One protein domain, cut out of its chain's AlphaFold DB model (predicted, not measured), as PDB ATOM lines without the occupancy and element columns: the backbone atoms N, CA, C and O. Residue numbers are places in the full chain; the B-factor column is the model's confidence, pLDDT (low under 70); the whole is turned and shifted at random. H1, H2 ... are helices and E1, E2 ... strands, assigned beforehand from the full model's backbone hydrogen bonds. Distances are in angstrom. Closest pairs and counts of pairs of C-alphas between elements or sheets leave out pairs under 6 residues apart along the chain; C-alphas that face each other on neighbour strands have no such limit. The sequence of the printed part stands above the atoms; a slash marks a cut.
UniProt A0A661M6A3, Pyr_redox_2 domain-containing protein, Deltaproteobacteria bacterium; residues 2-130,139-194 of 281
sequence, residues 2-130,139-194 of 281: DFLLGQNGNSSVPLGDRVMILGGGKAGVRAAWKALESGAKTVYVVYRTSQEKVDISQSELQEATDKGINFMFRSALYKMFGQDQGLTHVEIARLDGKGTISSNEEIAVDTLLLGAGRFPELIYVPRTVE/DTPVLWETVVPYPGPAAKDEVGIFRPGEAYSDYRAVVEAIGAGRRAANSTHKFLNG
ATOM      1  N   ASP A   2     -29.492 -13.275  51.741       57.94
ATOM      2  CA  ASP A   2     -28.183 -13.149  51.085       57.94
ATOM      3  C   ASP A   2     -27.680 -11.711  50.948       57.94
ATOM      4  O   ASP A   2     -26.538 -11.441  51.290       57.94
ATOM      5  N   PHE A   3     -28.534 -10.756  50.564       65.62
ATOM      6  CA  PHE A   3     -28.133  -9.345  50.506       65.62
ATOM      7  C   PHE A   3     -27.757  -8.778  51.889       65.62
ATOM      8  O   PHE A   3     -26.691  -8.197  52.068       65.62
ATOM      9  N   LEU A   4     -28.613  -8.977  52.898       62.53
ATOM     10  CA  LEU A   4     -28.384  -8.440  54.245       62.53
ATOM     11  C   LEU A   4     -27.221  -9.133  54.974       62.53
ATOM     12  O   LEU A   4     -26.549  -8.473  55.766       62.53
ATOM     13  N   LEU A   5     -27.002 -10.430  54.722       57.91
ATOM     14  CA  LEU A   5     -25.911 -11.217  55.304       57.91
ATOM     15  C   LEU A   5     -24.586 -11.007  54.562       57.91
ATOM     16  O   LEU A   5     -23.563 -10.849  55.219       57.91
ATOM     17  N   GLY A   6     -24.601 -10.937  53.228       57.53
ATOM     18  CA  GLY A   6     -23.415 -10.680  52.408       57.53
ATOM     19  C   GLY A   6     -22.768  -9.336  52.737       57.53
ATOM     20  O   GLY A   6     -21.556  -9.260  52.880       57.53
ATOM     21  N   GLN A   7     -23.585  -8.316  53.011       56.50
ATOM     22  CA  GLN A   7     -23.139  -6.995  53.478       56.50
ATOM     23  C   GLN A   7     -22.464  -7.007  54.861       56.50
ATOM     24  O   GLN A   7     -21.706  -6.099  55.180       56.50
ATOM     25  N   ASN A   8     -22.764  -7.995  55.710       52.03
ATOM     26  CA  ASN A   8     -22.113  -8.148  57.014       52.03
ATOM     27  C   ASN A   8     -20.872  -9.068  56.939       52.03
ATOM     28  O   ASN A   8     -20.154  -9.196  57.928       52.03
ATOM     29  N   GLY A   9     -20.646  -9.730  55.797       49.22
ATOM     30  CA  GLY A   9     -19.475 -10.551  55.494       49.22
ATOM     31  C   GLY A   9     -18.572  -9.901  54.438       49.22
ATOM     32  O   GLY A   9     -18.793  -8.774  54.012       49.22
ATOM     33  N   ASN A  10     -17.545 -10.623  53.988       45.66
ATOM     34  CA  ASN A  10     -16.561 -10.131  53.009       45.66
ATOM     35  C   ASN A  10     -17.011 -10.315  51.538       45.66
ATOM     36  O   ASN A  10     -16.179 -10.400  50.638       45.66
ATOM     37  N   SER A  11     -18.316 -10.450  51.292       51.50
ATOM     38  CA  SER A  11     -18.891 -10.789  49.983       51.50
ATOM     39  C   SER A  11     -19.990  -9.793  49.615       51.50
ATOM     40  O   SER A  11     -21.114  -9.898  50.110       51.50
ATOM     41  N   SER A  12     -19.685  -8.831  48.740       60.62
ATOM     42  CA  SER A  12     -20.684  -7.894  48.224       60.62
ATOM     43  C   SER A  12     -21.591  -8.589  47.205       60.62
ATOM     44  O   SER A  12     -21.130  -9.230  46.262       60.62
ATOM     45  N   VAL A  13     -22.904  -8.471  47.397       68.38
ATOM     46  CA  VAL A  13     -23.882  -8.847  46.370       68.38
ATOM     47  C   VAL A  13     -24.010  -7.650  45.424       68.38
ATOM     48  O   VAL A  13     -24.340  -6.565  45.912       68.38
ATOM     49  N   PRO A  14     -23.734  -7.798  44.116       75.12
ATOM     50  CA  PRO A  14     -23.857  -6.693  43.174       75.12
ATOM     51  C   PRO A  14     -25.315  -6.221  43.104       75.12
ATOM     52  O   PRO A  14     -26.235  -7.030  42.983       75.12
ATOM     53  N   LEU A  15     -25.509  -4.907  43.197       86.12
ATOM     54  CA  LEU A  15     -26.787  -4.234  42.980       86.12
ATOM     55  C   LEU A  15     -26.685  -3.386  41.714       86.12
ATOM     56  O   LEU A  15     -25.640  -2.785  41.462       86.12
ATOM     57  N   GLY A  16     -27.764  -3.332  40.941       88.62
ATOM     58  CA  GLY A  16     -27.915  -2.362  39.865       88.62
ATOM     59  C   GLY A  16     -28.357  -0.984  40.368       88.62
ATOM     60  O   GLY A  16     -28.437  -0.721  41.571       88.62
ATOM     61  N   ASP A  17     -28.645  -0.088  39.425       93.44
ATOM     62  CA  ASP A  17     -28.979   1.307  39.708       93.44
ATOM     63  C   ASP A  17     -30.404   1.466  40.266       93.44
ATOM     64  O   ASP A  17     -30.667   2.398  41.033       93.44
ATOM     65  N   ARG A  18     -31.337   0.589  39.864       95.62
ATOM     66  CA  ARG A  18     -32.774   0.686  40.166       95.62
ATOM     67  C   ARG A  18     -33.244  -0.575  40.873       95.62
ATOM     68  O   ARG A  18     -33.576  -1.584  40.249       95.62
ATOM     69  N   VAL A  19     -33.308  -0.486  42.195       95.69
ATOM     70  CA  VAL A  19     -33.593  -1.621  43.071       95.69
ATOM     71  C   VAL A  19     -35.044  -1.583  43.534       95.69
ATOM     72  O   VAL A  19     -35.519  -0.568  44.037       95.69
ATOM     73  N   MET A  20     -35.746  -2.707  43.438       95.88
ATOM     74  CA  MET A  20     -37.067  -2.887  44.033       95.88
ATOM     75  C   MET A  20     -37.032  -3.964  45.112       95.88
ATOM     76  O   MET A  20     -36.557  -5.073  44.890       95.88
ATOM     77  N   ILE A  21     -37.574  -3.651  46.284       93.81
ATOM     78  CA  ILE A  21     -37.668  -4.542  47.438       93.81
ATOM     79  C   ILE A  21     -39.136  -4.895  47.652       93.81
ATOM     80  O   ILE A  21     -39.963  -4.007  47.870       93.81
ATOM     81  N   LEU A  22     -39.476  -6.184  47.625       90.75
ATOM     82  CA  LEU A  22     -40.844  -6.635  47.891       90.75
ATOM     83  C   LEU A  22     -41.026  -7.011  49.366       90.75
ATOM     84  O   LEU A  22     -40.469  -7.994  49.857       90.75
ATOM     85  N   GLY A  23     -41.870  -6.253  50.068       85.00
ATOM     86  CA  GLY A  23     -42.292  -6.532  51.438       85.00
ATOM     87  C   GLY A  23     -41.185  -6.377  52.486       85.00
ATOM     88  O   GLY A  23     -40.450  -5.394  52.516       85.00
ATOM     89  N   GLY A  24     -41.120  -7.324  53.427       76.31
ATOM     90  CA  GLY A  24     -40.073  -7.373  54.454       76.31
ATOM     91  C   GLY A  24     -40.270  -6.464  55.675       76.31
ATOM     92  O   GLY A  24     -39.385  -6.422  56.526       76.31
ATOM     93  N   GLY A  25     -41.392  -5.746  55.805       82.69
ATOM     94  CA  GLY A  25     -41.659  -4.857  56.953       82.69
ATOM     95  C   GLY A  25     -40.479  -3.918  57.251       82.69
ATOM     96  O   GLY A  25     -39.873  -3.381  56.322       82.69
ATOM     97  N   LYS A  26     -40.090  -3.788  58.530       84.56
ATOM     98  CA  LYS A  26     -38.883  -3.047  58.960       84.56
ATOM     99  C   LYS A  26     -37.589  -3.568  58.321       84.56
ATOM    100  O   LYS A  26     -36.657  -2.805  58.081       84.56
ATOM    101  N   ALA A  27     -37.493  -4.870  58.036       85.25
ATOM    102  CA  ALA A  27     -36.318  -5.429  57.368       85.25
ATOM    103  C   ALA A  27     -36.204  -4.965  55.906       85.25
ATOM    104  O   ALA A  27     -35.087  -4.763  55.439       85.25
ATOM    105  N   GLY A  28     -37.334  -4.735  55.229       88.19
ATOM    106  CA  GLY A  28     -37.381  -4.145  53.890       88.19
ATOM    107  C   GLY A  28     -36.829  -2.719  53.875       88.19
ATOM    108  O   GLY A  28     -35.967  -2.414  53.060       88.19
ATOM    109  N   VAL A  29     -37.221  -1.884  54.844       90.12
ATOM    110  CA  VAL A  29     -36.683  -0.515  54.984       90.12
ATOM    111  C   VAL A  29     -35.182  -0.526  55.266       90.12
ATOM    112  O   VAL A  29     -34.430   0.205  54.632       90.12
ATOM    113  N   ARG A  30     -34.700  -1.409  56.149       89.31
ATOM    114  CA  ARG A  30     -33.251  -1.561  56.378       89.31
ATOM    115  C   ARG A  30     -32.495  -2.011  55.126       89.31
ATOM    116  O   ARG A  30     -31.379  -1.554  54.899       89.31
ATOM    117  N   ALA A  31     -33.080  -2.897  54.320       89.69
ATOM    118  CA  ALA A  31     -32.492  -3.288  53.041       89.69
ATOM    119  C   ALA A  31     -32.464  -2.114  52.052       89.69
ATOM    120  O   ALA A  31     -31.483  -1.970  51.329       89.69
ATOM    121  N   ALA A  32     -33.487  -1.255  52.067       92.06
ATOM    122  CA  ALA A  32     -33.551  -0.065  51.226       92.06
ATOM    123  C   ALA A  32     -32.442   0.938  51.563       92.06
ATOM    124  O   ALA A  32     -31.745   1.400  50.664       92.06
ATOM    125  N   TRP A  33     -32.218   1.191  52.856       90.81
ATOM    126  CA  TRP A  33     -31.100   2.013  53.321       90.81
ATOM    127  C   TRP A  33     -29.754   1.484  52.838       90.81
ATOM    128  O   TRP A  33     -28.998   2.210  52.200       90.81
ATOM    129  N   LYS A  34     -29.494   0.190  53.053       90.12
ATOM    130  CA  LYS A  34     -28.251  -0.441  52.595       90.12
ATOM    131  C   LYS A  34     -28.090  -0.398  51.074       90.12
ATOM    132  O   LYS A  34     -26.970  -0.277  50.588       90.12
ATOM    133  N   ALA A  35     -29.179  -0.513  50.313       91.50
ATOM    134  CA  ALA A  35     -29.129  -0.415  48.856       91.50
ATOM    135  C   ALA A  35     -28.702   0.990  48.398       91.50
ATOM    136  O   ALA A  35     -27.826   1.098  47.543       91.50
ATOM    137  N   LEU A  36     -29.242   2.047  49.018       90.75
ATOM    138  CA  LEU A  36     -28.810   3.428  48.768       90.75
ATOM    139  C   LEU A  36     -27.336   3.641  49.138       90.75
ATOM    140  O   LEU A  36     -26.575   4.186  48.345       90.75
ATOM    141  N   GLU A  37     -26.907   3.159  50.307       90.06
ATOM    142  CA  GLU A  37     -25.504   3.234  50.752       90.06
ATOM    143  C   GLU A  37     -24.544   2.496  49.807       90.06
ATOM    144  O   GLU A  37     -23.391   2.891  49.652       90.06
ATOM    145  N   SER A  38     -25.032   1.447  49.141       87.94
ATOM    146  CA  SER A  38     -24.269   0.664  48.162       87.94
ATOM    147  C   SER A  38     -24.221   1.305  46.770       87.94
ATOM    148  O   SER A  38     -23.639   0.715  45.861       87.94
ATOM    149  N   GLY A  39     -24.818   2.488  46.589       88.88
ATOM    150  CA  GLY A  39     -24.762   3.258  45.345       88.88
ATOM    151  C   GLY A  39     -25.973   3.112  44.421       88.88
ATOM    152  O   GLY A  39     -25.924   3.633  43.307       88.88
ATOM    153  N   ALA A  40     -27.059   2.454  44.848       92.62
ATOM    154  CA  ALA A  40     -28.293   2.433  44.063       92.62
ATOM    155  C   ALA A  40     -28.840   3.863  43.885       92.62
ATOM    156  O   ALA A  40     -28.955   4.621  44.847       92.62
ATOM    157  N   LYS A  41     -29.213   4.227  42.654       92.81
ATOM    158  CA  LYS A  41     -29.742   5.560  42.313       92.81
ATOM    159  C   LYS A  41     -31.210   5.709  42.676       92.81
ATOM    160  O   LYS A  41     -31.676   6.809  42.964       92.81
ATOM    161  N   THR A  42     -31.966   4.619  42.608       93.75
ATOM    162  CA  THR A  42     -33.394   4.621  42.921       93.75
ATOM    163  C   THR A  42     -33.763   3.333  43.628       93.75
ATOM    164  O   THR A  42     -33.441   2.242  43.159       93.75
ATOM    165  N   VAL A  43     -34.457   3.463  44.759       96.38
ATOM    166  CA  VAL A  43     -34.915   2.321  45.549       96.38
ATOM    167  C   VAL A  43     -36.421   2.402  45.741       96.38
ATOM    168  O   VAL A  43     -36.942   3.424  46.190       96.38
ATOM    169  N   TYR A  44     -37.111   1.312  45.418       96.69
ATOM    170  CA  TYR A  44     -38.543   1.131  45.627       96.69
ATOM    171  C   TYR A  44     -38.786   0.093  46.717       96.69
ATOM    172  O   TYR A  44     -38.171  -0.972  46.710       96.69
ATOM    173  N   VAL A  45     -39.719   0.360  47.626       95.00
ATOM    174  CA  VAL A  45     -40.194  -0.617  48.613       95.00
ATOM    175  C   VAL A  45     -41.684  -0.833  48.402       95.00
ATOM    176  O   VAL A  45     -42.496   0.075  48.582       95.00
ATOM    177  N   VAL A  46     -42.047  -2.052  48.013       94.12
ATOM    178  CA  VAL A  46     -43.419  -2.412  47.652       94.12
ATOM    179  C   VAL A  46     -44.083  -3.145  48.809       94.12
ATOM    180  O   VAL A  46     -43.667  -4.237  49.201       94.12
ATOM    181  N   TYR A  47     -45.160  -2.566  49.329       91.75
ATOM    182  CA  TYR A  47     -46.026  -3.176  50.328       91.75
ATOM    183  C   TYR A  47     -47.382  -3.520  49.722       91.75
ATOM    184  O   TYR A  47     -48.078  -2.682  49.148       91.75
ATOM    185  N   ARG A  48     -47.810  -4.764  49.937       89.00
ATOM    186  CA  ARG A  48     -49.118  -5.248  49.480       89.00
ATOM    187  C   ARG A  48     -50.288  -4.643  50.261       89.00
ATOM    188  O   ARG A  48     -51.406  -4.584  49.763       89.00
ATOM    189  N   THR A  49     -50.042  -4.192  51.488       89.75
ATOM    190  CA  THR A  49     -51.047  -3.584  52.368       89.75
ATOM    191  C   THR A  49     -51.018  -2.062  52.298       89.75
ATOM    192  O   THR A  49     -50.112  -1.464  51.719       89.75
ATOM    193  N   SER A  50     -52.023  -1.423  52.898       90.88
ATOM    194  CA  SER A  50     -52.009   0.021  53.112       90.88
ATOM    195  C   SER A  50     -50.954   0.422  54.143       90.88
ATOM    196  O   SER A  50     -50.491  -0.414  54.925       90.88
ATOM    197  N   GLN A  51     -50.595   1.703  54.139       89.75
ATOM    198  CA  GLN A  51     -49.591   2.269  55.032       89.75
ATOM    199  C   GLN A  51     -49.939   2.054  56.511       89.75
ATOM    200  O   GLN A  51     -49.054   1.739  57.295       89.75
ATOM    201  N   GLU A  52     -51.218   2.126  56.897       87.25
ATOM    202  CA  GLU A  52     -51.637   1.989  58.303       87.25
ATOM    203  C   GLU A  52     -51.477   0.562  58.846       87.25
ATOM    204  O   GLU A  52     -51.475   0.350  60.056       87.25
ATOM    205  N   LYS A  53     -51.374  -0.431  57.956       86.00
ATOM    206  CA  LYS A  53     -51.181  -1.841  58.324       86.00
ATOM    207  C   LYS A  53     -49.711  -2.239  58.405       86.00
ATOM    208  O   LYS A  53     -49.411  -3.350  58.838       86.00
ATOM    209  N   VAL A  54     -48.808  -1.379  57.943       85.38
ATOM    210  CA  VAL A  54     -47.371  -1.618  58.037       85.38
ATOM    211  C   VAL A  54     -46.922  -1.191  59.433       85.38
ATOM    212  O   VAL A  54     -47.165  -0.062  59.842       85.38
ATOM    213  N   ASP A  55     -46.273  -2.095  60.172       86.81
ATOM    214  CA  ASP A  55     -45.710  -1.817  61.504       86.81
ATOM    215  C   ASP A  55     -44.458  -0.926  61.393       86.81
ATOM    216  O   ASP A  55     -43.350  -1.371  61.661       86.81
ATOM    217  N   ILE A  56     -44.593   0.302  60.886       87.69
ATOM    218  CA  ILE A  56     -43.518   1.293  60.741       87.69
ATOM    219  C   ILE A  56     -44.116   2.674  61.014       87.69
ATOM    220  O   ILE A  56     -45.210   2.990  60.548       87.69
ATOM    221  N   SER A  57     -43.415   3.500  61.792       89.25
ATOM    222  CA  SER A  57     -43.912   4.831  62.151       89.25
ATOM    223  C   SER A  57     -43.967   5.768  60.936       89.25
ATOM    224  O   SER A  57     -43.124   5.694  60.043       89.25
ATOM    225  N   GLN A  58     -44.933   6.695  60.905       89.31
ATOM    226  CA  GLN A  58     -45.032   7.677  59.815       89.31
ATOM    227  C   GLN A  58     -43.784   8.562  59.709       89.31
ATOM    228  O   GLN A  58     -43.354   8.865  58.603       89.31
ATOM    229  N   SER A  59     -43.175   8.927  60.841       90.12
ATOM    230  CA  SER A  59     -41.926   9.692  60.870       90.12
ATOM    231  C   SER A  59     -40.763   8.944  60.217       90.12
ATOM    232  O   SER A  59     -39.992   9.549  59.485       90.12
ATOM    233  N   GLU A  60     -40.654   7.631  60.438       89.31
ATOM    234  CA  GLU A  60     -39.600   6.797  59.844       89.31
ATOM    235  C   GLU A  60     -39.813   6.611  58.336       89.31
ATOM    236  O   GLU A  60     -38.860   6.676  57.561       89.31
ATOM    237  N   LEU A  61     -41.066   6.440  57.903       91.06
ATOM    238  CA  LEU A  61     -41.405   6.409  56.478       91.06
ATOM    239  C   LEU A  61     -41.107   7.749  55.799       91.06
ATOM    240  O   LEU A  61     -40.583   7.756  54.686       91.06
ATOM    241  N   GLN A  62     -41.415   8.867  56.461       91.69
ATOM    242  CA  GLN A  62     -41.126  10.195  55.931       91.69
ATOM    243  C   GLN A  62     -39.619  10.422  55.816       91.69
ATOM    244  O   GLN A  62     -39.160  10.789  54.743       91.69
ATOM    245  N   GLU A  63     -38.839  10.107  56.856       92.75
ATOM    246  CA  GLU A  63     -37.376  10.217  56.800       92.75
ATOM    247  C   GLU A  63     -36.791   9.373  55.657       92.75
ATOM    248  O   GLU A  63     -35.935   9.839  54.908       92.75
ATOM    249  N   ALA A  64     -37.257   8.132  55.497       91.94
ATOM    250  CA  ALA A  64     -36.831   7.267  54.401       91.94
ATOM    251  C   ALA A  64     -37.191   7.849  53.025       91.94
ATOM    252  O   ALA A  64     -36.376   7.801  52.102       91.94
ATOM    253  N   THR A  65     -38.379   8.440  52.904       93.12
ATOM    254  CA  THR A  65     -38.830   9.103  51.674       93.12
ATOM    255  C   THR A  65     -37.968  10.322  51.352       93.12
ATOM    256  O   THR A  65     -37.516  10.467  50.218       93.12
ATOM    257  N   ASP A  66     -37.654  11.146  52.354       91.50
ATOM    258  CA  ASP A  66     -36.838  12.355  52.203       91.50
ATOM    259  C   ASP A  66     -35.405  12.041  51.743       91.50
ATOM    260  O   ASP A  66     -34.771  12.856  51.073       91.50
ATOM    261  N   LYS A  67     -34.892  10.843  52.055       87.25
ATOM    262  CA  LYS A  67     -33.578  10.370  51.582       87.25
ATOM    263  C   LYS A  67     -33.638   9.547  50.291       87.25
ATOM    264  O   LYS A  67     -32.619   8.990  49.890       87.25
ATOM    265  N   GLY A  68     -34.794   9.493  49.626       87.94
ATOM    266  CA  GLY A  68     -34.936   8.946  48.272       87.94
ATOM    267  C   GLY A  68     -35.483   7.518  48.171       87.94
ATOM    268  O   GLY A  68     -35.394   6.916  47.099       87.94
ATOM    269  N   ILE A  69     -36.054   6.957  49.244       94.94
ATOM    270  CA  ILE A  69     -36.750   5.660  49.195       94.94
ATOM    271  C   ILE A  69     -38.199   5.868  48.742       94.94
ATOM    272  O   ILE A  69     -38.968   6.588  49.370       94.94
ATOM    273  N   ASN A  70     -38.611   5.183  47.675       95.81
ATOM    274  CA  ASN A  70     -39.952   5.301  47.106       95.81
ATOM    275  C   ASN A  70     -40.861   4.180  47.617       95.81
ATOM    276  O   ASN A  70     -40.683   3.011  47.270       95.81
ATOM    277  N   PHE A  71     -41.868   4.519  48.421       95.31
ATOM    278  CA  PHE A  71     -42.814   3.535  48.947       95.31
ATOM    279  C   PHE A  71     -44.026   3.340  48.033       95.31
ATOM    280  O   PHE A  71     -44.707   4.290  47.650       95.31
ATOM    281  N   MET A  72     -44.352   2.081  47.744       95.06
ATOM    282  CA  MET A  72     -45.540   1.693  46.987       95.06
ATOM    283  C   MET A  72     -46.453   0.838  47.859       95.06
ATOM    284  O   MET A  72     -46.261  -0.368  47.985       95.06
ATOM    285  N   PHE A  73     -47.458   1.461  48.468       94.25
ATOM    286  CA  PHE A  73     -48.471   0.754  49.256       94.25
ATOM    287  C   PHE A  73     -49.577   0.188  48.371       94.25
ATOM    288  O   PHE A  73     -49.779   0.639  47.241       94.25
ATOM    289  N   ARG A  74     -50.317  -0.792  48.902       94.06
ATOM    290  CA  ARG A  74     -51.398  -1.492  48.193       94.06
ATOM    291  C   ARG A  74     -50.963  -1.957  46.805       94.06
ATOM    292  O   ARG A  74     -51.667  -1.741  45.831       94.06
ATOM    293  N   SER A  75     -49.756  -2.490  46.699       94.69
ATOM    294  CA  SER A  75     -49.123  -2.757  45.411       94.69
ATOM    295  C   SER A  75     -48.542  -4.165  45.379       94.69
ATOM    296  O   SER A  75     -48.077  -4.682  46.397       94.69
ATOM    297  N   ALA A  76     -48.586  -4.802  44.214       92.69
ATOM    298  CA  ALA A  76     -48.079  -6.148  44.006       92.69
ATOM    299  C   ALA A  76     -47.299  -6.235  42.699       92.69
ATOM    300  O   ALA A  76     -47.720  -5.679  41.690       92.69
ATOM    301  N   LEU A  77     -46.196  -6.984  42.708       93.00
ATOM    302  CA  LEU A  77     -45.485  -7.309  41.480       93.00
ATOM    303  C   LEU A  77     -46.338  -8.249  40.625       93.00
ATOM    304  O   LEU A  77     -46.634  -9.379  41.032       93.00
ATOM    305  N   TYR A  78     -46.752  -7.753  39.463       92.75
ATOM    306  CA  TYR A  78     -47.649  -8.444  38.552       92.75
ATOM    307  C   TYR A  78     -46.889  -9.185  37.458       92.75
ATOM    308  O   TYR A  78     -47.125 -10.373  37.281       92.75
ATOM    309  N   LYS A  79     -45.944  -8.517  36.791       93.25
ATOM    310  CA  LYS A  79     -45.073  -9.106  35.769       93.25
ATOM    311  C   LYS A  79     -43.658  -8.560  35.867       93.25
ATOM    312  O   LYS A  79     -43.431  -7.476  36.398       93.25
ATOM    313  N   MET A  80     -42.710  -9.312  35.331       94.94
ATOM    314  CA  MET A  80     -41.336  -8.885  35.120       94.94
ATOM    315  C   MET A  80     -41.026  -8.919  33.630       94.94
ATOM    316  O   MET A  80     -41.501  -9.804  32.915       94.94
ATOM    317  N   PHE A  81     -40.184  -7.991  33.202       95.00
ATOM    318  CA  PHE A  81     -39.690  -7.887  31.842       95.00
ATOM    319  C   PHE A  81     -38.181  -7.778  31.849       95.00
ATOM    320  O   PHE A  81     -37.585  -7.146  32.728       95.00
ATOM    321  N   GLY A  82     -37.563  -8.328  30.820       94.50
ATOM    322  CA  GLY A  82     -36.134  -8.207  30.680       94.50
ATOM    323  C   GLY A  82     -35.636  -8.452  29.282       94.50
ATOM    324  O   GLY A  82     -36.395  -8.669  28.337       94.50
ATOM    325  N   GLN A  83     -34.325  -8.338  29.195       93.00
ATOM    326  CA  GLN A  83     -33.555  -8.436  27.980       93.00
ATOM    327  C   GLN A  83     -32.344  -9.311  28.282       93.00
ATOM    328  O   GLN A  83     -31.616  -9.059  29.245       93.00
ATOM    329  N   ASP A  84     -32.147 -10.350  27.480       89.94
ATOM    330  CA  ASP A  84     -31.107 -11.352  27.673       89.94
ATOM    331  C   ASP A  84     -31.172 -11.929  29.100       89.94
ATOM    332  O   ASP A  84     -32.169 -12.537  29.494       89.94
ATOM    333  N   GLN A  85     -30.138 -11.705  29.910       87.12
ATOM    334  CA  GLN A  85     -30.074 -12.167  31.301       87.12
ATOM    335  C   GLN A  85     -30.538 -11.113  32.322       87.12
ATOM    336  O   GLN A  85     -30.583 -11.401  33.518       87.12
ATOM    337  N   GLY A  86     -30.848  -9.891  31.883       91.06
ATOM    338  CA  GLY A  86     -31.110  -8.748  32.755       91.06
ATOM    339  C   GLY A  86     -32.593  -8.432  32.913       91.06
ATOM    340  O   GLY A  86     -33.339  -8.390  31.936       91.06
ATOM    341  N   LEU A  87     -33.013  -8.141  34.145       93.94
ATOM    342  CA  LEU A  87     -34.284  -7.469  34.415       93.94
ATOM    343  C   LEU A  87     -34.185  -6.015  33.926       93.94
ATOM    344  O   LEU A  87     -33.165  -5.360  34.137       93.94
ATOM    345  N   THR A  88     -35.228  -5.505  33.272       94.81
ATOM    346  CA  THR A  88     -35.254  -4.113  32.791       94.81
ATOM    347  C   THR A  88     -36.394  -3.316  33.410       94.81
ATOM    348  O   THR A  88     -36.199  -2.164  33.810       94.81
ATOM    349  N   HIS A  89     -37.579  -3.924  33.493       95.25
ATOM    350  CA  HIS A  89     -38.789  -3.293  34.000       95.25
ATOM    351  C   HIS A  89     -39.676  -4.319  34.698       95.25
ATOM    352  O   HIS A  89     -39.593  -5.528  34.472       95.25
ATOM    353  N   VAL A  90     -40.571  -3.822  35.535       96.38
ATOM    354  CA  VAL A  90     -41.601  -4.607  36.206       96.38
ATOM    355  C   VAL A  90     -42.956  -3.950  36.022       96.38
ATOM    356  O   VAL A  90     -43.054  -2.728  35.994       96.38
ATOM    357  N   GLU A  91     -44.007  -4.755  35.949       96.44
ATOM    358  CA  GLU A  91     -45.385  -4.282  36.030       96.44
ATOM    359  C   GLU A  91     -45.867  -4.397  37.476       96.44
ATOM    360  O   GLU A  91     -45.913  -5.496  38.040       96.44
ATOM    361  N   ILE A  92     -46.242  -3.274  38.082       96.44
ATOM    362  CA  ILE A  92     -46.837  -3.223  39.414       96.44
ATOM    363  C   ILE A  92     -48.344  -3.033  39.299       96.44
ATOM    364  O   ILE A  92     -48.818  -2.040  38.756       96.44
ATOM    365  N   ALA A  93     -49.094  -3.958  39.891       95.44
ATOM    366  CA  ALA A  93     -50.531  -3.829  40.066       95.44
ATOM    367  C   ALA A  93     -50.843  -3.042  41.342       95.44
ATOM    368  O   ALA A  93     -50.446  -3.439  42.444       95.44
ATOM    369  N   ARG A  94     -51.599  -1.950  41.207       95.44
ATOM    370  CA  ARG A  94     -52.220  -1.224  42.320       95.44
ATOM    371  C   ARG A  94     -53.498  -1.939  42.740       95.44
ATOM    372  O   ARG A  94     -54.284  -2.362  41.897       95.44
ATOM    373  N   LEU A  95     -53.694  -2.076  44.045       92.31
ATOM    374  CA  LEU A  95     -54.773  -2.844  44.649       92.31
ATOM    375  C   LEU A  95     -55.794  -1.925  45.322       92.31
ATOM    376  O   LEU A  95     -55.468  -1.119  46.204       92.31
ATOM    377  N   ASP A  96     -57.059  -2.106  44.968       89.31
ATOM    378  CA  ASP A  96     -58.188  -1.439  45.605       89.31
ATOM    379  C   ASP A  96     -58.415  -1.939  47.039       89.31
ATOM    380  O   ASP A  96     -57.763  -2.881  47.500       89.31
ATOM    381  N   GLY A  97     -59.372  -1.329  47.751       83.19
ATOM    382  CA  GLY A  97     -59.810  -1.692  49.110       83.19
ATOM    383  C   GLY A  97     -60.001  -3.194  49.362       83.19
ATOM    384  O   GLY A  97     -59.779  -3.651  50.485       83.19
ATOM    385  N   LYS A  98     -60.379  -3.940  48.321       81.31
ATOM    386  CA  LYS A  98     -60.758  -5.354  48.336       81.31
ATOM    387  C   LYS A  98     -59.633  -6.287  47.870       81.31
ATOM    388  O   LYS A  98     -59.812  -7.495  47.950       81.31
ATOM    389  N   GLY A  99     -58.495  -5.751  47.422       81.12
ATOM    390  CA  GLY A  99     -57.369  -6.530  46.896       81.12
ATOM    391  C   GLY A  99     -57.441  -6.800  45.388       81.12
ATOM    392  O   GLY A  99     -56.659  -7.600  44.884       81.12
ATOM    393  N   THR A 100     -58.347  -6.134  44.669       86.50
ATOM    394  CA  THR A 100     -58.501  -6.249  43.210       86.50
ATOM    395  C   THR A 100     -57.597  -5.246  42.504       86.50
ATOM    396  O   THR A 100     -57.332  -4.173  43.043       86.50
ATOM    397  N   ILE A 101     -57.146  -5.561  41.289       91.06
ATOM    398  CA  ILE A 101     -56.358  -4.631  40.470       91.06
ATOM    399  C   ILE A 101     -57.205  -3.403  40.121       91.06
ATOM    400  O   ILE A 101     -58.262  -3.535  39.507       91.06
ATOM    401  N   SER A 102     -56.725  -2.215  40.487       92.75
ATOM    402  CA  SER A 102     -57.288  -0.935  40.047       92.75
ATOM    403  C   SER A 102     -56.577  -0.384  38.813       92.75
ATOM    404  O   SER A 102     -57.206   0.241  37.966       92.75
ATOM    405  N   SER A 103     -55.263  -0.586  38.724       94.50
ATOM    406  CA  SER A 103     -54.421  -0.140  37.614       94.50
ATOM    407  C   SER A 103     -53.090  -0.888  37.627       94.50
ATOM    408  O   SER A 103     -52.670  -1.372  38.679       94.50
ATOM    409  N   ASN A 104     -52.418  -0.925  36.479       94.56
ATOM    410  CA  ASN A 104     -51.055  -1.429  36.346       94.56
ATOM    411  C   ASN A 104     -50.121  -0.292  35.916       94.56
ATOM    412  O   ASN A 104     -50.538   0.628  35.210       94.56
ATOM    413  N   GLU A 105     -48.877  -0.348  36.374       95.38
ATOM    414  CA  GLU A 105     -47.847   0.658  36.126       95.38
ATOM    415  C   GLU A 105     -46.525  -0.054  35.814       95.38
ATOM    416  O   GLU A 105     -46.080  -0.889  36.603       95.38
ATOM    417  N   GLU A 106     -45.903   0.254  34.674       95.56
ATOM    418  CA  GLU A 106     -44.560  -0.239  34.354       95.56
ATOM    419  C   GLU A 106     -43.496   0.655  35.005       95.56
ATOM    420  O   GLU A 106     -43.523   1.878  34.873       95.56
ATOM    421  N   ILE A 107     -42.541   0.042  35.707       96.81
ATOM    422  CA  ILE A 107     -41.469   0.735  36.428       96.81
ATOM    423  C   ILE A 107     -40.131   0.131  36.031       96.81
ATOM    424  O   ILE A 107     -39.950  -1.085  36.069       96.81
ATOM    425  N   ALA A 108     -39.172   0.988  35.683       96.69
ATOM    426  CA  ALA A 108     -37.818   0.560  35.368       96.69
ATOM    427  C   ALA A 108     -37.090   0.080  36.629       96.69
ATOM    428  O   ALA A 108     -36.898   0.838  37.580       96.69
ATOM    429  N   VAL A 109     -36.685  -1.187  36.623       96.19
ATOM    430  CA  VAL A 109     -36.045  -1.884  37.740       96.19
ATOM    431  C   VAL A 109     -35.069  -2.882  37.141       96.19
ATOM    432  O   VAL A 109     -35.449  -3.666  36.283       96.19
ATOM    433  N   ASP A 110     -33.825  -2.869  37.603       94.50
ATOM    434  CA  ASP A 110     -32.793  -3.819  37.165       94.50
ATOM    435  C   ASP A 110     -32.461  -4.866  38.235       94.50
ATOM    436  O   ASP A 110     -31.893  -5.913  37.932       94.50
ATOM    437  N   THR A 111     -32.873  -4.619  39.481       93.69
ATOM    438  CA  THR A 111     -32.589  -5.504  40.607       93.69
ATOM    439  C   THR A 111     -33.825  -5.700  41.471       93.69
ATOM    440  O   THR A 111     -34.393  -4.740  41.990       93.69
ATOM    441  N   LEU A 112     -34.215  -6.956  41.689       91.75
ATOM    442  CA  LEU A 112     -35.326  -7.319  42.565       91.75
ATOM    443  C   LEU A 112     -34.807  -8.014  43.829       91.75
ATOM    444  O   LEU A 112     -34.147  -9.048  43.762       91.75
ATOM    445  N   LEU A 113     -35.137  -7.463  44.994       89.69
ATOM    446  CA  LEU A 113     -34.825  -8.035  46.297       89.69
ATOM    447  C   LEU A 113     -36.092  -8.607  46.934       89.69
ATOM    448  O   LEU A 113     -37.080  -7.909  47.168       89.69
ATOM    449  N   LEU A 114     -36.038  -9.899  47.249       83.19
ATOM    450  CA  LEU A 114     -37.169 -10.673  47.749       83.19
ATOM    451  C   LEU A 114     -36.877 -11.241  49.139       83.19
ATOM    452  O   LEU A 114     -35.755 -11.648  49.464       83.19
ATOM    453  N   GLY A 115     -37.912 -11.295  49.973       68.25
ATOM    454  CA  GLY A 115     -37.853 -11.909  51.294       68.25
ATOM    455  C   GLY A 115     -37.897 -13.437  51.238       68.25
ATOM    456  O   GLY A 115     -38.915 -13.985  51.621       68.25
ATOM    457  N   ALA A 116     -36.795 -14.078  50.820       58.28
ATOM    458  CA  ALA A 116     -36.520 -15.531  50.817       58.28
ATOM    459  C   ALA A 116     -37.531 -16.447  50.079       58.28
ATOM    460  O   ALA A 116     -38.744 -16.282  50.164       58.28
ATOM    461  N   GLY A 117     -37.018 -17.467  49.383       59.62
ATOM    462  CA  GLY A 117     -37.803 -18.425  48.605       59.62
ATOM    463  C   GLY A 117     -37.199 -18.689  47.226       59.62
ATOM    464  O   GLY A 117     -36.870 -17.735  46.525       59.62
ATOM    465  N   ARG A 118     -37.122 -19.952  46.776       59.75
ATOM    466  CA  ARG A 118     -37.132 -20.248  45.334       59.75
ATOM    467  C   ARG A 118     -38.573 -20.371  44.848       59.75
ATOM    468  O   ARG A 118     -39.481 -20.801  45.568       59.75
ATOM    469  N   PHE A 119     -38.767 -19.950  43.605       69.94
ATOM    470  CA  PHE A 119     -40.075 -19.756  42.998       69.94
ATOM    471  C   PHE A 119     -40.208 -20.706  41.806       69.94
ATOM    472  O   PHE A 119     -39.836 -20.346  40.691       69.94
ATOM    473  N   PRO A 120     -40.718 -21.931  42.015       60.69
ATOM    474  CA  PRO A 120     -40.880 -22.900  40.930       60.69
ATOM    475  C   PRO A 120     -41.905 -22.459  39.870       60.69
ATOM    476  O   PRO A 120     -42.036 -23.124  38.849       60.69
ATOM    477  N   GLU A 121     -42.635 -21.363  40.103       71.81
ATOM    478  CA  GLU A 121     -43.667 -20.842  39.200       71.81
ATOM    479  C   GLU A 121     -43.234 -19.588  38.418       71.81
ATOM    480  O   GLU A 121     -44.080 -18.909  37.839       71.81
ATOM    481  N   LEU A 122     -41.930 -19.278  38.370       83.62
ATOM    482  CA  LEU A 122     -41.396 -18.263  37.458       83.62
ATOM    483  C   LEU A 122     -41.312 -18.832  36.039       83.62
ATOM    484  O   LEU A 122     -40.425 -19.623  35.720       83.62
ATOM    485  N   ILE A 123     -42.261 -18.428  35.200       87.25
ATOM    486  CA  ILE A 123     -42.366 -18.839  33.798       87.25
ATOM    487  C   ILE A 123     -41.966 -17.648  32.935       87.25
ATOM    488  O   ILE A 123     -42.598 -16.600  33.034       87.25
ATOM    489  N   TYR A 124     -40.954 -17.817  32.087       90.81
ATOM    490  CA  TYR A 124     -40.468 -16.793  31.160       90.81
ATOM    491  C   TYR A 124     -40.881 -17.148  29.738       90.81
ATOM    492  O   TYR A 124     -40.732 -18.299  29.319       90.81
ATOM    493  N   VAL A 125     -41.384 -16.167  28.997       91.12
ATOM    494  CA  VAL A 125     -41.789 -16.318  27.598       91.12
ATOM    495  C   VAL A 125     -41.207 -15.182  26.757       91.12
ATOM    496  O   VAL A 125     -40.995 -14.089  27.290       91.12
ATOM    497  N   PRO A 126     -40.932 -15.410  25.461       90.06
ATOM    498  CA  PRO A 126     -40.496 -14.344  24.568       90.06
ATOM    499  C   PRO A 126     -41.543 -13.228  24.494       90.06
ATOM    500  O   PRO A 126     -42.727 -13.500  24.288       90.06
ATOM    501  N   ARG A 127     -41.108 -11.974  24.630       86.25
ATOM    502  CA  ARG A 127     -41.960 -10.800  24.411       86.25
ATOM    503  C   ARG A 127     -41.817 -10.383  22.953       86.25
ATOM    504  O   ARG A 127     -40.735  -9.993  22.531       86.25
ATOM    505  N   THR A 128     -42.905 -10.459  22.189       73.81
ATOM    506  CA  THR A 128     -42.915  -9.937  20.815       73.81
ATOM    507  C   THR A 128     -43.163  -8.434  20.886       73.81
ATOM    508  O   THR A 128     -44.193  -8.003  21.401       73.81
ATOM    509  N   VAL A 129     -42.210  -7.636  20.418       67.62
ATOM    510  CA  VAL A 129     -42.441  -6.226  20.084       67.62
ATOM    511  C   VAL A 129     -42.809  -6.185  18.609       67.62
ATOM    512  O   VAL A 129     -42.227  -6.928  17.822       67.62
ATOM    513  N   GLU A 130     -43.794  -5.372  18.230       56.12
ATOM    514  CA  GLU A 130     -44.084  -5.112  16.817       56.12
ATOM    515  C   GLU A 130     -42.874  -4.403  16.187       56.12
ATOM    516  O   GLU A 130     -42.773  -3.178  16.203       56.12
ATOM    517  N   ASP A 139     -28.987  -9.885  15.220       62.81
ATOM    518  CA  ASP A 139     -28.513 -10.217  16.571       62.81
ATOM    519  C   ASP A 139     -29.302  -9.366  17.593       62.81
ATOM    520  O   ASP A 139     -28.770  -8.499  18.283       62.81
ATOM    521  N   THR A 140     -30.630  -9.496  17.560       68.38
ATOM    522  CA  THR A 140     -31.573  -8.770  18.402       68.38
ATOM    523  C   THR A 140     -31.553  -9.395  19.782       68.38
ATOM    524  O   THR A 140     -31.671 -10.619  19.903       68.38
ATOM    525  N   PRO A 141     -31.440  -8.571  20.828       79.19
ATOM    526  CA  PRO A 141     -31.409  -9.080  22.180       79.19
ATOM    527  C   PRO A 141     -32.725  -9.786  22.521       79.19
ATOM    528  O   PRO A 141     -33.806  -9.382  22.083       79.19
ATOM    529  N   VAL A 142     -32.644 -10.859  23.310       85.25
ATOM    530  CA  VAL A 142     -33.810 -11.700  23.600       85.25
ATOM    531  C   VAL A 142     -34.677 -11.010  24.640       85.25
ATOM    532  O   VAL A 142     -34.348 -10.981  25.827       85.25
ATOM    533  N   LEU A 143     -35.809 -10.467  24.205       92.12
ATOM    534  CA  LEU A 143     -36.786  -9.851  25.093       92.12
ATOM    535  C   LEU A 143     -37.695 -10.911  25.707       92.12
ATOM    536  O   LEU A 143     -38.233 -11.777  25.012       92.12
ATOM    537  N   TRP A 144     -37.901 -10.820  27.015       93.44
ATOM    538  CA  TRP A 144     -38.738 -11.754  27.754       93.44
ATOM    539  C   TRP A 144     -39.714 -11.041  28.684       93.44
ATOM    540  O   TRP A 144     -39.458  -9.948  29.192       93.44
ATOM    541  N   GLU A 145     -40.841 -11.700  28.930       93.81
ATOM    542  CA  GLU A 145     -41.780 -11.362  29.991       93.81
ATOM    543  C   GLU A 145     -42.117 -12.597  30.825       93.81
ATOM    544  O   GLU A 145     -41.956 -13.737  30.386       93.81
ATOM    545  N   THR A 146     -42.599 -12.383  32.044       93.25
ATOM    546  CA  THR A 146     -43.103 -13.481  32.870       93.25
ATOM    547  C   THR A 146     -44.589 -13.722  32.673       93.25
ATOM    548  O   THR A 146     -45.386 -12.780  32.658       93.25
ATOM    549  N   VAL A 147     -44.980 -14.991  32.676       90.69
ATOM    550  CA  VAL A 147     -46.382 -15.406  32.731       90.69
ATOM    551  C   VAL A 147     -46.805 -15.610  34.180       90.69
ATOM    552  O   VAL A 147     -46.123 -16.282  34.953       90.69
ATOM    553  N   VAL A 148     -47.961 -15.054  34.543       89.44
ATOM    554  CA  VAL A 148     -48.537 -15.233  35.878       89.44
ATOM    555  C   VAL A 148     -49.316 -16.555  35.911       89.44
ATOM    556  O   VAL A 148     -50.338 -16.666  35.232       89.44
ATOM    557  N   PRO A 149     -48.885 -17.565  36.687       88.69
ATOM    558  CA  PRO A 149     -49.627 -18.817  36.828       88.69
ATOM    559  C   PRO A 149     -50.967 -18.571  37.529       88.69
ATOM    560  O   PRO A 149     -51.103 -17.620  38.309       88.69
ATOM    561  N   TYR A 150     -51.957 -19.443  37.319       89.00
ATOM    562  CA  TYR A 150     -53.211 -19.346  38.072       89.00
ATOM    563  C   TYR A 150     -52.952 -19.530  39.580       89.00
ATOM    564  O   TYR A 150     -52.074 -20.311  39.963       89.00
ATOM    565  N   PRO A 151     -53.703 -18.841  40.457       86.75
ATOM    566  CA  PRO A 151     -53.440 -18.882  41.886       86.75
ATOM    567  C   PRO A 151     -53.710 -20.257  42.492       86.75
ATOM    568  O   PRO A 151     -54.667 -20.956  42.138       86.75
ATOM    569  N   GLY A 152     -52.886 -20.628  43.466       84.25
ATOM    570  CA  GLY A 152     -53.111 -21.801  44.290       84.25
ATOM    571  C   GLY A 152     -54.330 -21.664  45.224       84.25
ATOM    572  O   GLY A 152     -54.815 -20.563  45.496       84.25
ATOM    573  N   PRO A 153     -54.794 -22.781  45.815       80.25
ATOM    574  CA  PRO A 153     -55.934 -22.826  46.740       80.25
ATOM    575  C   PRO A 153     -55.934 -21.794  47.877       80.25
ATOM    576  O   PRO A 153     -56.997 -21.321  48.279       80.25
ATOM    577  N   ALA A 154     -54.756 -21.492  48.427       81.19
ATOM    578  CA  ALA A 154     -54.583 -20.586  49.561       81.19
ATOM    579  C   ALA A 154     -54.528 -19.104  49.158       81.19
ATOM    580  O   ALA A 154     -54.702 -18.248  50.018       81.19
ATOM    581  N   ALA A 155     -54.318 -18.822  47.872       84.06
ATOM    582  CA  ALA A 155     -54.077 -17.492  47.325       84.06
ATOM    583  C   ALA A 155     -55.033 -17.168  46.164       84.06
ATOM    584  O   ALA A 155     -54.729 -16.342  45.314       84.06
ATOM    585  N   LYS A 156     -56.192 -17.840  46.106       81.69
ATOM    586  CA  LYS A 156     -57.157 -17.764  44.994       81.69
ATOM    587  C   LYS A 156     -57.633 -16.339  44.664       81.69
ATOM    588  O   LYS A 156     -57.960 -16.072  43.516       81.69
ATOM    589  N   ASP A 157     -57.686 -15.473  45.673       83.25
ATOM    590  CA  ASP A 157     -58.146 -14.085  45.567       83.25
ATOM    591  C   ASP A 157     -56.949 -13.117  45.496       83.25
ATOM    592  O   ASP A 157     -57.117 -11.901  45.497       83.25
ATOM    593  N   GLU A 158     -55.725 -13.652  45.464       86.25
ATOM    594  CA  GLU A 158     -54.494 -12.880  45.429       86.25
ATOM    595  C   GLU A 158     -53.968 -12.727  43.996       86.25
ATOM    596  O   GLU A 158     -54.089 -13.582  43.117       86.25
ATOM    597  N   VAL A 159     -53.315 -11.594  43.789       86.69
ATOM    598  CA  VAL A 159     -52.848 -11.090  42.497       86.69
ATOM    599  C   VAL A 159     -51.324 -11.043  42.431       86.69
ATOM    600  O   VAL A 159     -50.674 -10.687  43.418       86.69
ATOM    601  N   GLY A 160     -50.782 -11.293  41.239       87.38
ATOM    602  CA  GLY A 160     -49.364 -11.164  40.917       87.38
ATOM    603  C   GLY A 160     -48.592 -12.471  41.057       87.38
ATOM    604  O   GLY A 160     -49.176 -13.515  41.332       87.38
ATOM    605  N   ILE A 161     -47.282 -12.402  40.840       85.56
ATOM    606  CA  ILE A 161     -46.394 -13.580  40.809       85.56
ATOM    607  C   ILE A 161     -45.984 -14.015  42.223       85.56
ATOM    608  O   ILE A 161     -45.727 -15.186  42.473       85.56
ATOM    609  N   PHE A 162     -45.971 -13.078  43.173       84.00
ATOM    610  CA  PHE A 162     -45.552 -13.314  44.557       84.00
ATOM    611  C   PHE A 162     -46.747 -13.187  45.508       84.00
ATOM    612  O   PHE A 162     -46.900 -12.188  46.223       84.00
ATOM    613  N   ARG A 163     -47.650 -14.176  45.469       84.38
ATOM    614  CA  ARG A 163     -48.907 -14.138  46.230       84.38
ATOM    615  C   ARG A 163     -48.716 -14.593  47.681       84.38
ATOM    616  O   ARG A 163     -48.154 -15.661  47.932       84.38
ATOM    617  N   PRO A 164     -49.240 -13.851  48.671       77.06
ATOM    618  CA  PRO A 164     -49.273 -14.327  50.048       77.06
ATOM    619  C   PRO A 164     -50.000 -15.672  50.161       77.06
ATOM    620  O   PRO A 164     -51.044 -15.881  49.552       77.06
ATOM    621  N   GLY A 165     -49.464 -16.582  50.972       71.94
ATOM    622  CA  GLY A 165     -50.071 -17.894  51.200       71.94
ATOM    623  C   GLY A 165     -49.688 -18.967  50.178       71.94
ATOM    624  O   GLY A 165     -49.879 -20.147  50.485       71.94
ATOM    625  N   GLU A 166     -49.086 -18.606  49.038       76.50
ATOM    626  CA  GLU A 166     -48.401 -19.575  48.180       76.50
ATOM    627  C   GLU A 166     -47.102 -20.059  48.829       76.50
ATOM    628  O   GLU A 166     -46.508 -19.420  49.703       76.50
ATOM    629  N   ALA A 167     -46.725 -21.277  48.467       63.97
ATOM    630  CA  ALA A 167     -45.563 -21.933  49.019       63.97
ATOM    631  C   ALA A 167     -44.306 -21.483  48.288       63.97
ATOM    632  O   ALA A 167     -44.163 -21.717  47.089       63.97
ATOM    633  N   TYR A 168     -43.382 -20.895  49.035       67.00
ATOM    634  CA  TYR A 168     -42.033 -20.618  48.572       67.00
ATOM    635  C   TYR A 168     -41.147 -21.804  48.943       67.00
ATOM    636  O   TYR A 168     -41.209 -22.302  50.071       67.00
ATOM    637  N   SER A 169     -40.363 -22.307  47.992       54.47
ATOM    638  CA  SER A 169     -39.797 -23.658  48.087       54.47
ATOM    639  C   SER A 169     -38.680 -23.820  49.119       54.47
ATOM    640  O   SER A 169     -38.181 -24.928  49.277       54.47
ATOM    641  N   ASP A 170     -38.236 -22.749  49.776       52.06
ATOM    642  CA  ASP A 170     -37.018 -22.818  50.590       52.06
ATOM    643  C   ASP A 170     -37.219 -23.530  51.927       52.06
ATOM    644  O   ASP A 170     -36.260 -24.092  52.440       52.06
ATOM    645  N   TYR A 171     -38.442 -23.580  52.470       48.56
ATOM    646  CA  TYR A 171     -38.668 -24.181  53.798       48.56
ATOM    647  C   TYR A 171     -40.038 -24.838  54.010       48.56
ATOM    648  O   TYR A 171     -40.324 -25.300  55.115       48.56
ATOM    649  N   ARG A 172     -40.908 -24.898  52.993       54.09
ATOM    650  CA  ARG A 172     -42.233 -25.521  53.137       54.09
ATOM    651  C   ARG A 172     -42.291 -26.887  52.450       54.09
ATOM    652  O   ARG A 172     -41.621 -27.119  51.451       54.09
ATOM    653  N   ALA A 173     -43.060 -27.797  53.053       64.19
ATOM    654  CA  ALA A 173     -43.120 -29.233  52.771       64.19
ATOM    655  C   ALA A 173     -43.035 -29.605  51.276       64.19
ATOM    656  O   ALA A 173     -43.676 -28.973  50.440       64.19
ATOM    657  N   VAL A 174     -42.337 -30.707  50.961       74.69
ATOM    658  CA  VAL A 174     -42.163 -31.294  49.607       74.69
ATOM    659  C   VAL A 174     -43.454 -31.288  48.774       74.69
ATOM    660  O   VAL A 174     -43.435 -31.007  47.576       74.69
ATOM    661  N   VAL A 175     -44.594 -31.547  49.418       77.81
ATOM    662  CA  VAL A 175     -45.927 -31.553  48.796       77.81
ATOM    663  C   VAL A 175     -46.282 -30.205  48.162       77.81
ATOM    664  O   VAL A 175     -46.851 -30.167  47.071       77.81
ATOM    665  N   GLU A 176     -45.948 -29.094  48.812       75.75
ATOM    666  CA  GLU A 176     -46.274 -27.766  48.304       75.75
ATOM    667  C   GLU A 176     -45.409 -27.388  47.093       75.75
ATOM    668  O   GLU A 176     -45.932 -26.827  46.128       75.75
ATOM    669  N   ALA A 177     -44.127 -27.773  47.095       76.25
ATOM    670  CA  ALA A 177     -43.227 -27.595  45.955       76.25
ATOM    671  C   ALA A 177     -43.689 -28.403  44.729       76.25
ATOM    672  O   ALA A 177     -43.759 -27.866  43.622       76.25
ATOM    673  N   ILE A 178     -44.095 -29.664  44.929       81.56
ATOM    674  CA  ILE A 178     -44.715 -30.489  43.877       81.56
ATOM    675  C   ILE A 178     -45.990 -29.815  43.359       81.56
ATOM    676  O   ILE A 178     -46.214 -29.738  42.150       81.56
ATOM    677  N   GLY A 179     -46.829 -29.308  44.267       83.00
ATOM    678  CA  GLY A 179     -48.046 -28.584  43.915       83.00
ATOM    679  C   GLY A 179     -47.766 -27.366  43.034       83.00
ATOM    680  O   GLY A 179     -48.447 -27.187  42.028       83.00
ATOM    681  N   ALA A 180     -46.761 -26.565  43.382       81.69
ATOM    682  CA  ALA A 180     -46.347 -25.394  42.616       81.69
ATOM    683  C   ALA A 180     -45.802 -25.769  41.229       81.69
ATOM    684  O   ALA A 180     -46.272 -25.241  40.226       81.69
ATOM    685  N   GLY A 181     -44.928 -26.776  41.134       84.69
ATOM    686  CA  GLY A 181     -44.433 -27.262  39.839       84.69
ATOM    687  C   GLY A 181     -45.554 -27.753  38.911       84.69
ATOM    688  O   GLY A 181     -45.573 -27.431  37.724       84.69
ATOM    689  N   ARG A 182     -46.554 -28.468  39.450       87.62
ATOM    690  CA  ARG A 182     -47.728 -28.907  38.671       87.62
ATOM    691  C   ARG A 182     -48.565 -27.731  38.163       87.62
ATOM    692  O   ARG A 182     -49.068 -27.794  37.042       87.62
ATOM    693  N   ARG A 183     -48.735 -26.678  38.970       88.69
ATOM    694  CA  ARG A 183     -49.451 -25.461  38.557       88.69
ATOM    695  C   ARG A 183     -48.695 -24.701  37.476       88.69
ATOM    696  O   ARG A 183     -49.319 -24.308  36.490       88.69
ATOM    697  N   ALA A 184     -47.381 -24.552  37.624       88.25
ATOM    698  CA  ALA A 184     -46.533 -23.908  36.628       88.25
ATOM    699  C   ALA A 184     -46.599 -24.638  35.278       88.25
ATOM    700  O   ALA A 184     -46.858 -24.017  34.248       88.25
ATOM    701  N   ALA A 185     -46.473 -25.971  35.289       90.19
ATOM    702  CA  ALA A 185     -46.561 -26.794  34.084       90.19
ATOM    703  C   ALA A 185     -47.926 -26.664  33.385       90.19
ATOM    704  O   ALA A 185     -47.987 -26.468  32.173       90.19
ATOM    705  N   ASN A 186     -49.025 -26.719  34.143       92.06
ATOM    706  CA  ASN A 186     -50.369 -26.576  33.583       92.06
ATOM    707  C   ASN A 186     -50.629 -25.153  33.057       92.06
ATOM    708  O   ASN A 186     -51.182 -24.985  31.976       92.06
ATOM    709  N   SER A 187     -50.177 -24.123  33.779       92.44
ATOM    710  CA  SER A 187     -50.276 -22.727  33.328       92.44
ATOM    711  C   SER A 187     -49.497 -22.501  32.032       92.44
ATOM    712  O   SER A 187     -50.004 -21.861  31.117       92.44
ATOM    713  N   THR A 188     -48.304 -23.095  31.924       91.50
ATOM    714  CA  THR A 188     -47.483 -23.062  30.706       91.50
ATOM    715  C   THR A 188     -48.190 -23.763  29.551       91.50
ATOM    716  O   THR A 188     -48.283 -23.206  28.465       91.50
ATOM    717  N   HIS A 189     -48.740 -24.960  29.778       93.19
ATOM    718  CA  HIS A 189     -49.487 -25.688  28.752       93.19
ATOM    719  C   HIS A 189     -50.671 -24.875  28.217       93.19
ATOM    720  O   HIS A 189     -50.829 -24.741  27.007       93.19
ATOM    721  N   LYS A 190     -51.456 -24.274  29.118       93.19
ATOM    722  CA  LYS A 190     -52.578 -23.399  28.759       93.19
ATOM    723  C   LYS A 190     -52.132 -22.203  27.930       93.19
ATOM    724  O   LYS A 190     -52.703 -21.958  26.873       93.19
ATOM    725  N   PHE A 191     -51.083 -21.515  28.378       92.19
ATOM    726  CA  PHE A 191     -50.509 -20.385  27.655       92.19
ATOM    727  C   PHE A 191     -50.080 -20.775  26.233       92.19
ATOM    728  O   PHE A 191     -50.465 -20.111  25.276       92.19
ATOM    729  N   LEU A 192     -49.354 -21.889  26.083       91.38
ATOM    730  CA  LEU A 192     -48.885 -22.376  24.781       91.38
ATOM    731  C   LEU A 192     -50.028 -22.799  23.843       91.38
ATOM    732  O   LEU A 192     -49.884 -22.688  22.630       91.38
ATOM    733  N   ASN A 193     -51.162 -23.245  24.387       94.19
ATOM    734  CA  ASN A 193     -52.363 -23.566  23.610       94.19
ATOM    735  C   ASN A 193     -53.248 -22.339  23.308       94.19
ATOM    736  O   ASN A 193     -54.282 -22.490  22.658       94.19
ATOM    737  N   GLY A 194     -52.907 -21.144  23.805       92.12
ATOM    738  CA  GLY A 194     -53.765 -19.957  23.700       92.12
ATOM    739  C   GLY A 194     -55.026 -20.017  24.574       92.12
ATOM    740  O   GLY A 194     -55.993 -19.301  24.323       92.12
TER     741      GLY A 194
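AT A GLANCE: This is residues 2 to 130 and 139 to 194 of the 281 residues of the protein "Pyr_redox_2 domain-containing protein" of Deltaproteobacteria bacterium (UniProt A0A661M6A3). Two sheets stand partly face to face as a sandwich: a parallel sheet of four strands, E3 E2 E1 E7, with H2 and H3 on one face, and a curled antiparallel sheet of five, E6 E5 E4 E9 E8. The long helix H4 grazes the E8 and E9 part of the larger sheet, far from H2 and H3, after a long winding stretch, residues 148 to 173. The printed part has 185 residues, with four named helices and nine named strands in the order H1 E1 H2 E2 H3 E3 E4 E5 E6 E7 E8 E9 H4, a mixed class. It is compact, with a radius of gyration of the C-alphas of 17.0 A and spans of 50 by 44 by 35 A.

IN THESE COORDINATES: H1, residues 2 to 6, begins at C-alpha 2, (-28.183, -13.149, 51.085). E1 is residues 18 to 22, H2 25 to 37 (19.1 A), E2 42 to 46, H3 58 to 66 (12.1 A) and E3 69 to 72. E4, residues 75 to 83, is 24.1 A long and bends by 51 degrees at residue 78. E5, 86 to 95, is 27.1 A and E6, 101 to 108, 19.9 A. E7 is 111 to 114, E8 123 to 126 and E9 143 to 147. H4, 174 to 192, is 27.2 A and ends at C-alpha 192, (-48.885, -22.376, 24.781).

HOW THE PARTS SIT: H1 and H2 are close but not clearly touching, the C-alphas of Leu 4 and Ala 31 being closest at 6.7 A. Parallel E1 and E2 have N 21 and O 44 within hydrogen-bond range at 2.8 A, E2 and E3 N 70 and O 43 at 2.8 A, E1 and E7 N 113 and O 20 at 2.8 A. H2 is on this sheet at a height over the sheet of 8.6 A, over E2 and E1. E1, H2, E2 and E2, H3, E3 are strand-helix-strand units, parallel neighbour strands with a helix between, each with a right-handed crossover. E4 E5 E6 form a meander, each strand the antiparallel neighbour of the one before: N 91 and O 79 are 2.8 A apart, N 92 and O 105 2.8 A. Antiparallel E4 and E9 have N 144 and O 82 at 2.9 A, E9 and E8 N 145 and O 125 at 2.9 A. H4 only grazes this strongly twisted sheet; the closest C-alphas of E8 and H4, Ile 123 and Ala 184, are 7.1 A apart. In H1, H2, H3 and H4 every O i to N i+4 pair is within hydrogen-bond range.

THE WHOLE: The farthest C-alphas, Ser 59 and Asn 193, are 51.0 A apart. Residues 131 to 138 are not printed; C-alphas 130 and 139 are 16.4 A apart across this cut. H1 to E1, E2 to H3 and E9 to H4 are long links. Mean pLDDT of the printed part is 84.5, under 70 at residues 2 to 13, 115 to 120, 129 to 130, 139 to 140 and 167 to 173.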